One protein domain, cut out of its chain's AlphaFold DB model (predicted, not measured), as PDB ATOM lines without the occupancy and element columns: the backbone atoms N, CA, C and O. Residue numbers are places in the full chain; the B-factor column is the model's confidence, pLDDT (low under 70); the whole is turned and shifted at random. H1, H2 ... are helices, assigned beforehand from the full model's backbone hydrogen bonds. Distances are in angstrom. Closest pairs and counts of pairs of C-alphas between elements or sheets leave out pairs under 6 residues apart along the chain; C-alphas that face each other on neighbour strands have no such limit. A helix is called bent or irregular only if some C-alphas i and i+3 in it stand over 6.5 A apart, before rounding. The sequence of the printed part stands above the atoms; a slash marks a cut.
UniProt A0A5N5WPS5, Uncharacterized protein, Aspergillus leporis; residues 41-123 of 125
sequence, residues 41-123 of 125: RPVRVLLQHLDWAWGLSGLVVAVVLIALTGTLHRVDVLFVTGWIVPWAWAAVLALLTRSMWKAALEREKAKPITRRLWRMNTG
ATOM      1  N   ARG A  41       8.266 -39.334 108.806       87.12
ATOM      2  CA  ARG A  41       6.912 -39.585 109.339       87.12
ATOM      3  C   ARG A  41       5.792 -39.161 108.362       87.12
ATOM      4  O   ARG A  41       4.862 -39.949 108.220       87.12
ATOM      5  N   PRO A  42       5.839 -37.985 107.698       87.38
ATOM      6  CA  PRO A  42       4.841 -37.616 106.689       87.38
ATOM      7  C   PRO A  42       4.700 -38.629 105.548       87.38
ATOM      8  O   PRO A  42       3.573 -38.942 105.175       87.38
ATOM      9  N   VAL A  43       5.808 -39.186 105.046       87.62
ATOM     10  CA  VAL A  43       5.775 -40.215 103.989       87.62
ATOM     11  C   VAL A  43       5.128 -41.502 104.495       87.62
ATOM     12  O   VAL A  43       4.297 -42.068 103.795       87.62
ATOM     13  N   ARG A  44       5.422 -41.935 105.729       90.31
ATOM     14  CA  ARG A  44       4.753 -43.111 106.320       90.31
ATOM     15  C   ARG A  44       3.238 -42.938 106.407       90.31
ATOM     16  O   ARG A  44       2.494 -43.834 106.027       90.31
ATOM     17  N   VAL A  45       2.787 -41.778 106.882       90.56
ATOM     18  CA  VAL A  45       1.352 -41.461 106.982       90.56
ATOM     19  C   VAL A  45       0.714 -41.395 105.595       90.56
ATOM     20  O   VAL A  45      -0.377 -41.919 105.402       90.56
ATOM     21  N   LEU A  46       1.403 -40.797 104.620       92.44
ATOM     22  CA  LEU A  46       0.934 -40.766 103.240       92.44
ATOM     23  C   LEU A  46       0.737 -42.178 102.683       92.44
ATOM     24  O   LEU A  46      -0.322 -42.453 102.130       92.44
ATOM     25  N   LEU A  47       1.721 -43.066 102.839       92.38
ATOM     26  CA  LEU A  47       1.603 -44.442 102.358       92.38
ATOM     27  C   LEU A  47       0.447 -45.177 103.037       92.38
ATOM     28  O   LEU A  47      -0.289 -45.873 102.358       92.38
ATOM     29  N   GLN A  48       0.196 -44.961 104.330       92.31
ATOM     30  CA  GLN A  48      -0.984 -45.544 104.977       92.31
ATOM     31  C   GLN A  48      -2.302 -45.017 104.384       92.31
ATOM     32  O   GLN A  48      -3.250 -45.778 104.213       92.31
ATOM     33  N   HIS A  49      -2.384 -43.723 104.062       92.88
ATOM     34  CA  HIS A  49      -3.569 -43.172 103.399       92.88
ATOM     35  C   HIS A  49      -3.743 -43.719 101.983       92.88
ATOM     36  O   HIS A  49      -4.871 -43.964 101.569       92.88
ATOM     37  N   LEU A  50      -2.647 -43.917 101.248       93.81
ATOM     38  CA  LEU A  50      -2.686 -44.519  99.918       93.81
ATOM     39  C   LEU A  50      -3.107 -45.988  99.979       93.81
ATOM     40  O   LEU A  50      -3.880 -46.415  99.134       93.81
ATOM     41  N   ASP A  51      -2.667 -46.725 100.996       93.44
ATOM     42  CA  ASP A  51      -3.077 -48.110 101.239       93.44
ATOM     43  C   ASP A  51      -4.598 -48.222 101.385       93.44
ATOM     44  O   ASP A  51      -5.242 -48.993 100.677       93.44
ATOM     45  N   TRP A  52      -5.197 -47.358 102.209       93.12
ATOM     46  CA  TRP A  52      -6.651 -47.285 102.339       93.12
ATOM     47  C   TRP A  52      -7.333 -46.779 101.070       93.12
ATOM     48  O   TRP A  52      -8.342 -47.344 100.665       93.12
ATOM     49  N   ALA A  53      -6.798 -45.739 100.425       94.19
ATOM     50  CA  ALA A  53      -7.403 -45.170  99.226       94.19
ATOM     51  C   ALA A  53      -7.464 -46.194  98.087       94.19
ATOM     52  O   ALA A  53      -8.534 -46.394  97.521       94.19
ATOM     53  N   TRP A  54      -6.358 -46.873  97.782       94.50
ATOM     54  CA  TRP A  54      -6.297 -47.890  96.732       94.50
ATOM     55  C   TRP A  54      -6.999 -49.185  97.142       94.50
ATOM     56  O   TRP A  54      -7.817 -49.695  96.382       94.50
ATOM     57  N   GLY A  55      -6.742 -49.692  98.349       94.06
ATOM     58  CA  GLY A  55      -7.310 -50.956  98.814       94.06
ATOM     59  C   GLY A  55      -8.828 -50.905  98.981       94.06
ATOM     60  O   GLY A  55      -9.544 -51.718  98.399       94.06
ATOM     61  N   LEU A  56      -9.344 -49.924  99.731       95.06
ATOM     62  CA  LEU A  56     -10.779 -49.839 100.016       95.06
ATOM     63  C   LEU A  56     -11.585 -49.475  98.771       95.06
ATOM     64  O   LEU A  56     -12.617 -50.089  98.514       95.06
ATOM     65  N   SER A  57     -11.138 -48.496  97.981       95.75
ATOM     66  CA  SER A  57     -11.892 -48.132  96.778       95.75
ATOM     67  C   SER A  57     -11.806 -49.211  95.696       95.75
ATOM     68  O   SER A  57     -12.800 -49.441  95.012       95.75
ATOM     69  N   GLY A  58     -10.682 -49.934  95.592       95.75
ATOM     70  CA  GLY A  58     -10.557 -51.094  94.710       95.75
ATOM     71  C   GLY A  58     -11.524 -52.211  95.098       95.75
ATOM     72  O   GLY A  58     -12.193 -52.771  94.232       95.75
ATOM     73  N   LEU A  59     -11.686 -52.467  96.400       96.88
ATOM     74  CA  LEU A  59     -12.696 -53.399  96.904       96.88
ATOM     75  C   LEU A  59     -14.116 -52.957  96.525       96.88
ATOM     76  O   LEU A  59     -14.899 -53.772  96.044       96.88
ATOM     77  N   VAL A  60     -14.446 -51.673  96.691       97.19
ATOM     78  CA  VAL A  60     -15.758 -51.130  96.296       97.19
ATOM     79  C   VAL A  60     -15.999 -51.312  94.795       97.19
ATOM     80  O   VAL A  60     -17.060 -51.796  94.406       97.19
ATOM     81  N   VAL A  61     -15.016 -50.988  93.948       97.06
ATOM     82  CA  VAL A  61     -15.118 -51.176  92.493       97.06
ATOM     83  C   VAL A  61     -15.308 -52.649  92.133       97.06
ATOM     84  O   VAL A  61     -16.165 -52.963  91.309       97.06
ATOM     85  N   ALA A  62     -14.576 -53.559  92.777       96.38
ATOM     86  CA  ALA A  62     -14.721 -54.994  92.552       96.38
ATOM     87  C   ALA A  62     -16.133 -55.490  92.903       96.38
ATOM     88  O   ALA A  62     -16.756 -56.184  92.102       96.38
ATOM     89  N   VAL A  63     -16.672 -55.084  94.058       97.62
ATOM     90  CA  VAL A  63     -18.042 -55.427  94.478       97.62
ATOM     91  C   VAL A  63     -19.072 -54.921  93.466       97.62
ATOM     92  O   VAL A  63     -19.971 -55.665  93.080       97.62
ATOM     93  N   VAL A  64     -18.922 -53.680  92.991       95.50
ATOM     94  CA  VAL A  64     -19.812 -53.098  91.976       95.50
ATOM     95  C   VAL A  64     -19.743 -53.881  90.664       95.50
ATOM     96  O   VAL A  64     -20.784 -54.211  90.102       95.50
ATOM     97  N   LEU A  65     -18.547 -54.232  90.186       95.56
ATOM     98  CA  LEU A  65     -18.382 -55.011  88.954       95.56
ATOM     99  C   LEU A  65     -18.981 -56.417  89.064       95.56
ATOM    100  O   LEU A  65     -19.630 -56.878  88.124       95.56
ATOM    101  N   ILE A  66     -18.830 -57.079  90.214       95.69
ATOM    102  CA  ILE A  66     -19.460 -58.381  90.481       95.69
ATOM    103  C   ILE A  66     -20.990 -58.246  90.455       95.69
ATOM    104  O   ILE A  66     -21.666 -59.040  89.799       95.69
ATOM    105  N   ALA A  67     -21.550 -57.218  91.098       95.31
ATOM    106  CA  ALA A  67     -22.993 -56.975  91.095       95.31
ATOM    107  C   ALA A  67     -23.539 -56.663  89.687       95.31
ATOM    108  O   ALA A  67     -24.591 -57.172  89.296       95.31
ATOM    109  N   LEU A  68     -22.809 -55.873  88.895       92.62
ATOM    110  CA  LEU A  68     -23.154 -55.589  87.498       92.62
ATOM    111  C   LEU A  68     -23.114 -56.857  86.639       92.62
ATOM    112  O   LEU A  68     -24.008 -57.071  85.824       92.62
ATOM    113  N   THR A  69     -22.137 -57.735  86.874       91.75
ATOM    114  CA  THR A  69     -22.043 -59.042  86.204       91.75
ATOM    115  C   THR A  69     -23.256 -59.924  86.489       91.75
ATOM    116  O   THR A  69     -23.742 -60.600  85.591       91.75
ATOM    117  N   GLY A  70     -23.780 -59.896  87.716       92.19
ATOM    118  CA  GLY A  70     -24.968 -60.671  88.088       92.19
ATOM    119  C   GLY A  70     -26.298 -60.101  87.582       92.19
ATOM    120  O   GLY A  70     -27.302 -60.805  87.609       92.19
ATOM    121  N   THR A  71     -26.337 -58.838  87.145       93.75
ATOM    122  CA  THR A  71     -27.586 -58.140  86.775       93.75
ATOM    123  C   THR A  71     -27.707 -57.862  85.276       93.75
ATOM    124  O   THR A  71     -28.814 -57.852  84.730       93.75
ATOM    125  N   LEU A  72     -26.587 -57.657  84.581       90.56
ATOM    126  CA  LEU A  72     -26.556 -57.377  83.148       90.56
ATOM    127  C   LEU A  72     -26.445 -58.671  82.335       90.56
ATOM    128  O   LEU A  72     -25.488 -59.422  82.462       90.56
ATOM    129  N   HIS A  73     -27.391 -58.880  81.420       88.88
ATOM    130  CA  HIS A  73     -27.431 -60.071  80.560       88.88
ATOM    131  C   HIS A  73     -26.783 -59.850  79.180       88.88
ATOM    132  O   HIS A  73     -26.671 -60.774  78.379       88.88
ATOM    133  N   ARG A  74     -26.360 -58.614  78.873       93.88
ATOM    134  CA  ARG A  74     -25.721 -58.259  77.597       93.88
ATOM    135  C   ARG A  74     -24.204 -58.360  77.721       93.88
ATOM    136  O   ARG A  74     -23.582 -57.513  78.360       93.88
ATOM    137  N   VAL A  75     -23.625 -59.355  77.053       91.06
ATOM    138  CA  VAL A  75     -22.184 -59.660  77.105       91.06
ATOM    139  C   VAL A  75     -21.324 -58.475  76.653       91.06
ATOM    140  O   VAL A  75     -20.351 -58.150  77.329       91.06
ATOM    141  N   ASP A  76     -21.712 -57.768  75.587       94.44
ATOM    142  CA  ASP A  76     -20.947 -56.621  75.066       94.44
ATOM    143  C   ASP A  76     -20.811 -55.498  76.101       94.44
ATOM    144  O   ASP A  76     -19.740 -54.922  76.297       94.44
ATOM    145  N   VAL A  77     -21.910 -55.208  76.805       92.56
ATOM    146  CA  VAL A  77     -21.950 -54.170  77.841       92.56
ATOM    147  C   VAL A  77     -21.062 -54.575  79.008       92.56
ATOM    148  O   VAL A  77     -20.319 -53.745  79.534       92.56
ATOM    149  N   LEU A  78     -21.101 -55.850  79.393       92.75
ATOM    150  CA  LEU A  78     -20.289 -56.361  80.483       92.75
ATOM    151  C   LEU A  78     -18.795 -56.311  80.153       92.75
ATOM    152  O   LEU A  78     -18.003 -55.876  80.986       92.75
ATOM    153  N   PHE A  79     -18.421 -56.685  78.928       92.81
ATOM    154  CA  PHE A  79     -17.040 -56.633  78.461       92.81
ATOM    155  C   PHE A  79     -16.482 -55.205  78.497       92.81
ATOM    156  O   PHE A  79     -15.419 -54.966  79.074       92.81
ATOM    157  N   VAL A  80     -17.224 -54.240  77.943       94.88
ATOM    158  CA  VAL A  80     -16.810 -52.828  77.940       94.88
ATOM    159  C   VAL A  80     -16.728 -52.286  79.366       94.88
ATOM    160  O   VAL A  80     -15.747 -51.639  79.723       94.88
ATOM    161  N   THR A  81     -17.719 -52.578  80.208       92.75
ATOM    162  CA  THR A  81     -17.752 -52.093  81.597       92.75
ATOM    163  C   THR A  81     -16.601 -52.671  82.420       92.75
ATOM    164  O   THR A  81     -15.922 -51.931  83.130       92.75
ATOM    165  N   GLY A  82     -16.340 -53.973  82.283       92.38
ATOM    166  CA  GLY A  82     -15.263 -54.672  82.978       92.38
ATOM    167  C   GLY A  82     -13.869 -54.168  82.609       92.38
ATOM    168  O   GLY A  82     -12.972 -54.230  83.442       92.38
ATOM    169  N   TRP A  83     -13.688 -53.610  81.408       93.94
ATOM    170  CA  TRP A  83     -12.444 -52.945  81.018       93.94
ATOM    171  C   TRP A  83     -12.402 -51.481  81.448       93.94
ATOM    172  O   TRP A  83     -11.467 -51.055  82.120       93.94
ATOM    173  N   ILE A  84     -13.399 -50.683  81.076       96.06
ATOM    174  CA  ILE A  84     -13.321 -49.226  81.225       96.06
ATOM    175  C   ILE A  84     -13.351 -48.799  82.694       96.06
ATOM    176  O   ILE A  84     -12.612 -47.892  83.076       96.06
ATOM    177  N   VAL A  85     -14.163 -49.450  83.531       95.62
ATOM    178  CA  VAL A  85     -14.339 -49.037  84.930       95.62
ATOM    179  C   VAL A  85     -13.039 -49.171  85.742       95.62
ATOM    180  O   VAL A  85     -12.655 -48.174  86.362       95.62
ATOM    181  N   PRO A  86     -12.305 -50.306  85.724       95.50
ATOM    182  CA  PRO A  86     -11.012 -50.402  86.404       95.50
ATOM    183  C   PRO A  86      -9.986 -49.374  85.926       95.50
ATOM    184  O   PRO A  86      -9.314 -48.758  86.752       95.50
ATOM    185  N   TRP A  87      -9.880 -49.137  84.614       95.56
ATOM    186  CA  TRP A  87      -8.920 -48.169  84.076       95.56
ATOM    187  C   TRP A  87      -9.272 -46.729  84.441       95.56
ATOM    188  O   TRP A  87      -8.389 -45.962  84.824       95.56
ATOM    189  N   ALA A  88     -10.554 -46.362  84.383       96.44
ATOM    190  CA  ALA A  88     -11.017 -45.047  84.810       96.44
ATOM    191  C   ALA A  88     -10.746 -44.822  86.306       96.44
ATOM    192  O   ALA A  88     -10.209 -43.782  86.691       96.44
ATOM    193  N   TRP A  89     -11.050 -45.816  87.146       96.81
ATOM    194  CA  TRP A  89     -10.754 -45.782  88.578       96.81
ATOM    195  C   TRP A  89      -9.250 -45.626  88.854       96.81
ATOM    196  O   TRP A  89      -8.850 -44.724  89.596       96.81
ATOM    197  N   ALA A  90      -8.412 -46.442  88.208       94.50
ATOM    198  CA  ALA A  90      -6.963 -46.384  88.358       94.50
ATOM    199  C   ALA A  90      -6.393 -45.027  87.911       94.50
ATOM    200  O   ALA A  90      -5.549 -44.457  88.602       94.50
ATOM    201  N   ALA A  91      -6.887 -44.462  86.804       95.62
ATOM    202  CA  ALA A  91      -6.470 -43.146  86.323       95.62
ATOM    203  C   ALA A  91      -6.806 -42.034  87.330       95.62
ATOM    204  O   ALA A  91      -5.952 -41.200  87.647       95.62
ATOM    205  N   VAL A  92      -8.022 -42.041  87.885       96.25
ATOM    206  CA  VAL A  92      -8.443 -41.065  88.902       96.25
ATOM    207  C   VAL A  92      -7.575 -41.175  90.155       96.25
ATOM    208  O   VAL A  92      -7.039 -40.168  90.627       96.25
ATOM    209  N   LEU A  93      -7.374 -42.385  90.679       94.69
ATOM    210  CA  LEU A  93      -6.543 -42.574  91.864       94.69
ATOM    211  C   LEU A  93      -5.069 -42.256  91.627       94.69
ATOM    212  O   LEU A  93      -4.414 -41.751  92.539       94.69
ATOM    213  N   ALA A  94      -4.533 -42.494  90.432       93.56
ATOM    214  CA  ALA A  94      -3.169 -42.104  90.093       93.56
ATOM    215  C   ALA A  94      -2.990 -40.576  90.170       93.56
ATOM    216  O   ALA A  94      -2.021 -40.081  90.759       93.56
ATOM    217  N   LEU A  95      -3.958 -39.809  89.653       95.25
ATOM    218  CA  LEU A  95      -3.956 -38.345  89.742       95.25
ATOM    219  C   LEU A  95      -4.059 -37.856  91.194       95.25
ATOM    220  O   LEU A  95      -3.313 -36.956  91.596       95.25
ATOM    221  N   LEU A  96      -4.928 -38.476  91.997       93.88
ATOM    222  CA  LEU A  96      -5.054 -38.171  93.425       93.88
ATOM    223  C   LEU A  96      -3.785 -38.538  94.202       93.88
ATOM    224  O   LEU A  96      -3.294 -37.754  95.008       93.88
ATOM    225  N   THR A  97      -3.177 -39.683  93.907       93.50
ATOM    226  CA  THR A  97      -1.913 -40.110  94.520       93.50
ATOM    227  C   THR A  97      -0.819 -39.074  94.276       93.50
ATOM    228  O   THR A  97      -0.092 -38.693  95.199       93.50
ATOM    229  N   ARG A  98      -0.741 -38.535  93.052       93.44
ATOM    230  CA  ARG A  98       0.203 -37.464  92.708       93.44
ATOM    231  C   ARG A  98      -0.032 -36.196  93.532       93.44
ATOM    232  O   ARG A  98       0.941 -35.587  93.981       93.44
ATOM    233  N   SER A  99      -1.282 -35.768  93.722       92.19
ATOM    234  CA  SER A  99      -1.587 -34.568  94.515       92.19
ATOM    235  C   SER A  99      -1.293 -34.784  96.005       92.19
ATOM    236  O   SER A  99      -0.667 -33.928  96.634       92.19
ATOM    237  N   MET A 100      -1.621 -35.960  96.547       91.38
ATOM    238  CA  MET A 100      -1.309 -36.343  97.928       91.38
ATOM    239  C   MET A 100       0.203 -36.378  98.184       91.38
ATOM    240  O   MET A 100       0.666 -35.903  99.223       91.38
ATOM    241  N   TRP A 101       0.988 -36.874  97.222       91.00
ATOM    242  CA  TRP A 101       2.448 -36.876  97.309       91.00
ATOM    243  C   TRP A 101       3.024 -35.459  97.364       91.00
ATOM    244  O   TRP A 101       3.842 -35.154  98.235       91.00
ATOM    245  N   LYS A 102       2.551 -34.555  96.494       90.50
ATOM    246  CA  LYS A 102       2.943 -33.136  96.533       90.50
ATOM    247  C   LYS A 102       2.616 -32.500  97.886       90.50
ATOM    248  O   LYS A 102       3.495 -31.891  98.494       90.50
ATOM    249  N   ALA A 103       1.406 -32.720  98.400       87.81
ATOM    250  CA  ALA A 103       0.987 -32.195  99.696       87.81
ATOM    251  C   ALA A 103       1.848 -32.728 100.859       87.81
ATOM    252  O   ALA A 103       2.177 -31.988 101.786       87.81
ATOM    253  N   ALA A 104       2.260 -33.998 100.825       87.94
ATOM    254  CA  ALA A 104       3.156 -34.553 101.840       87.94
ATOM    255  C   ALA A 104       4.560 -33.931 101.788       87.94
ATOM    256  O   ALA A 104       5.130 -33.623 102.838       87.94
ATOM    257  N   LEU A 105       5.095 -33.684 100.588       87.31
ATOM    258  CA  LEU A 105       6.379 -32.999 100.411       87.31
ATOM    259  C   LEU A 105       6.331 -31.547 100.902       87.31
ATOM    260  O   LEU A 105       7.285 -31.067 101.514       87.31
ATOM    261  N   GLU A 106       5.226 -30.839 100.675       87.19
ATOM    262  CA  GLU A 106       5.022 -29.491 101.216       87.19
ATOM    263  C   GLU A 106       4.993 -29.497 102.748       87.19
ATOM    264  O   GLU A 106       5.670 -28.686 103.383       87.19
ATOM    265  N   ARG A 107       4.299 -30.471 103.354       83.25
ATOM    266  CA  ARG A 107       4.270 -30.661 104.815       83.25
ATOM    267  C   ARG A 107       5.650 -30.964 105.400       83.25
ATOM    268  O   ARG A 107       5.945 -30.534 106.513       83.25
ATOM    269  N   GLU A 108       6.507 -31.681 104.676       82.56
ATOM    270  CA  GLU A 108       7.901 -31.876 105.086       82.56
ATOM    271  C   GLU A 108       8.708 -30.573 105.055       82.56
ATOM    272  O   GLU A 108       9.412 -30.266 106.019       82.56
ATOM    273  N   LYS A 109       8.586 -29.788 103.976       80.19
ATOM    274  CA  LYS A 109       9.306 -28.514 103.793       80.19
ATOM    275  C   LYS A 109       8.836 -27.414 104.747       80.19
ATOM    276  O   LYS A 109       9.607 -26.507 105.064       80.19
ATOM    277  N   ALA A 110       7.583 -27.476 105.192       72.94
ATOM    278  CA  ALA A 110       6.988 -26.514 106.113       72.94
ATOM    279  C   ALA A 110       7.494 -26.657 107.562       72.94
ATOM    280  O   ALA A 110       7.248 -25.764 108.371       72.94
ATOM    281  N   LYS A 111       8.226 -27.729 107.912       67.62
ATOM    282  CA  LYS A 111       8.801 -27.872 109.257       67.62
ATOM    283  C   LYS A 111       9.854 -26.775 109.514       67.62
ATOM    284  O   LYS A 111      10.876 -26.733 108.825       67.62
ATOM    285  N   PRO A 112       9.661 -25.908 110.529       56.41
ATOM    286  CA  PRO A 112      10.514 -24.739 110.739       56.41
ATOM    287  C   PRO A 112      11.959 -25.096 111.106       56.41
ATOM    288  O   PRO A 112      12.869 -24.330 110.803       56.41
ATOM    289  N   ILE A 113      12.186 -26.267 111.710       59.94
ATOM    290  CA  ILE A 113      13.507 -26.713 112.178       59.94
ATOM    291  C   ILE A 113      14.480 -26.892 111.002       59.94
ATOM    292  O   ILE A 113      15.624 -26.455 111.085       59.94
ATOM    293  N   THR A 114      14.026 -27.423 109.863       57.34
ATOM    294  CA  THR A 114      14.857 -27.599 108.660       57.34
ATOM    295  C   THR A 114      15.190 -26.263 107.993       57.34
ATOM    296  O   THR A 114      16.323 -26.063 107.565       57.34
ATOM    297  N   ARG A 115      14.248 -25.306 107.961       54.94
ATOM    298  CA  ARG A 115      14.527 -23.932 107.493       54.94
ATOM    299  C   ARG A 115      15.495 -23.196 108.414       54.94
ATOM    300  O   ARG A 115      16.331 -22.447 107.916       54.94
ATOM    301  N   ARG A 116      15.393 -23.400 109.733       55.84
ATOM    302  CA  ARG A 116      16.300 -22.797 110.718       55.84
ATOM    303  C   ARG A 116      17.715 -23.347 110.574       55.84
ATOM    304  O   ARG A 116      18.641 -22.557 110.503       55.84
ATOM    305  N   LEU A 117      17.869 -24.665 110.445       62.00
ATOM    306  CA  LEU A 117      19.170 -25.312 110.249       62.00
ATOM    307  C   LEU A 117      19.800 -24.960 108.895       62.00
ATOM    308  O   LEU A 117      20.998 -24.708 108.833       62.00
ATOM    309  N   TRP A 118      19.007 -24.857 107.824       60.19
ATOM    310  CA  TRP A 118      19.520 -24.405 106.528       60.19
ATOM    311  C   TRP A 118      19.960 -22.935 106.566       60.19
ATOM    312  O   TRP A 118      21.027 -22.614 106.053       60.19
ATOM    313  N   ARG A 119      19.201 -22.050 107.234       59.34
ATOM    314  CA  ARG A 119      19.610 -20.650 107.467       59.34
ATOM    315  C   ARG A 119      20.855 -20.534 108.354       59.34
ATOM    316  O   ARG A 119      21.707 -19.710 108.060       59.34
ATOM    317  N   MET A 120      20.994 -21.372 109.385       60.19
ATOM    318  CA  MET A 120      22.200 -21.409 110.229       60.19
ATOM    319  C   MET A 120      23.432 -21.917 109.465       60.19
ATOM    320  O   MET A 120      24.519 -21.388 109.659       60.19
ATOM    321  N   ASN A 121      23.275 -22.900 108.572       62.47
ATOM    322  CA  ASN A 121      24.385 -23.488 107.811       62.47
ATOM    323  C   ASN A 121      24.795 -22.672 106.567       62.47
ATOM    324  O   ASN A 121      25.860 -22.893 106.006       62.47
ATOM    325  N   THR A 122      23.960 -21.734 106.105       67.81
ATOM    326  CA  THR A 122      24.244 -20.910 104.909       67.81
ATOM    327  C   THR A 122      24.808 -19.524 105.224       67.81
ATOM    328  O   THR A 122      25.010 -18.741 104.299       67.81
ATOM    329  N   GLY A 123      25.099 -19.214 106.493       54.81
ATOM    330  CA  GLY A 123      25.901 -18.046 106.886       54.81
ATOM    331  C   GLY A 123      25.362 -16.678 106.450       54.81
ATOM    332  O   GLY A 123      26.100 -15.700 106.490       54.81
TER     333      GLY A 123
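Overview. This is residues 41 to 123 of the 125 residues of an uncharacterized protein of Aspergillus leporis (UniProt A0A5N5WPS5). Two long helices, H2 and H1, lie side by side as a helical hairpin, and the short helix H3 sticks out past the open end of that hairpin. The printed part has 83 residues with three named helices, H1, H2 and H3 along the chain, and no named strand; the class is all helix. The whole is an extended rod, with a radius of gyration of the C-alphas of 20.6 A and spans of 72 by 17 by 10 A.

Along the chain. H2, residues 75 to 109, is 51.7 A long and ends at C-alpha 109 (9.306, -28.514, 103.793). It is neither bent nor irregular, but only just: C-alphas 83 and 86 are 6.1 A apart. H1, residues 41 to 71, is 45.2 A long and begins at C-alpha 41 (6.912, -39.585, 109.339). H3, residues 112 to 121, is 14.2 A long.

Arrangement. H2 and H1 touch and form a hairpin, at a shallow tilt of 12 degrees, opposite ways; their closest C-alphas, Pro 42 and Ala 104, are 6.0 A apart. H2 and H3 are close but not clearly touching, the closest C-alphas, Lys 109 and Arg 115, being 7.9 A apart. H1 and H3 are apart. Each O i to N i+4 pair is within hydrogen-bond range in H1 and H3, and 29 of 31 in H2.

Size, cuts and confidence. The C-alphas farthest apart, His 73 and Gly 123, are 72.8 A apart. The printed part has no cut, and both links are tight. Residues 111 to 123 have pLDDT under 70.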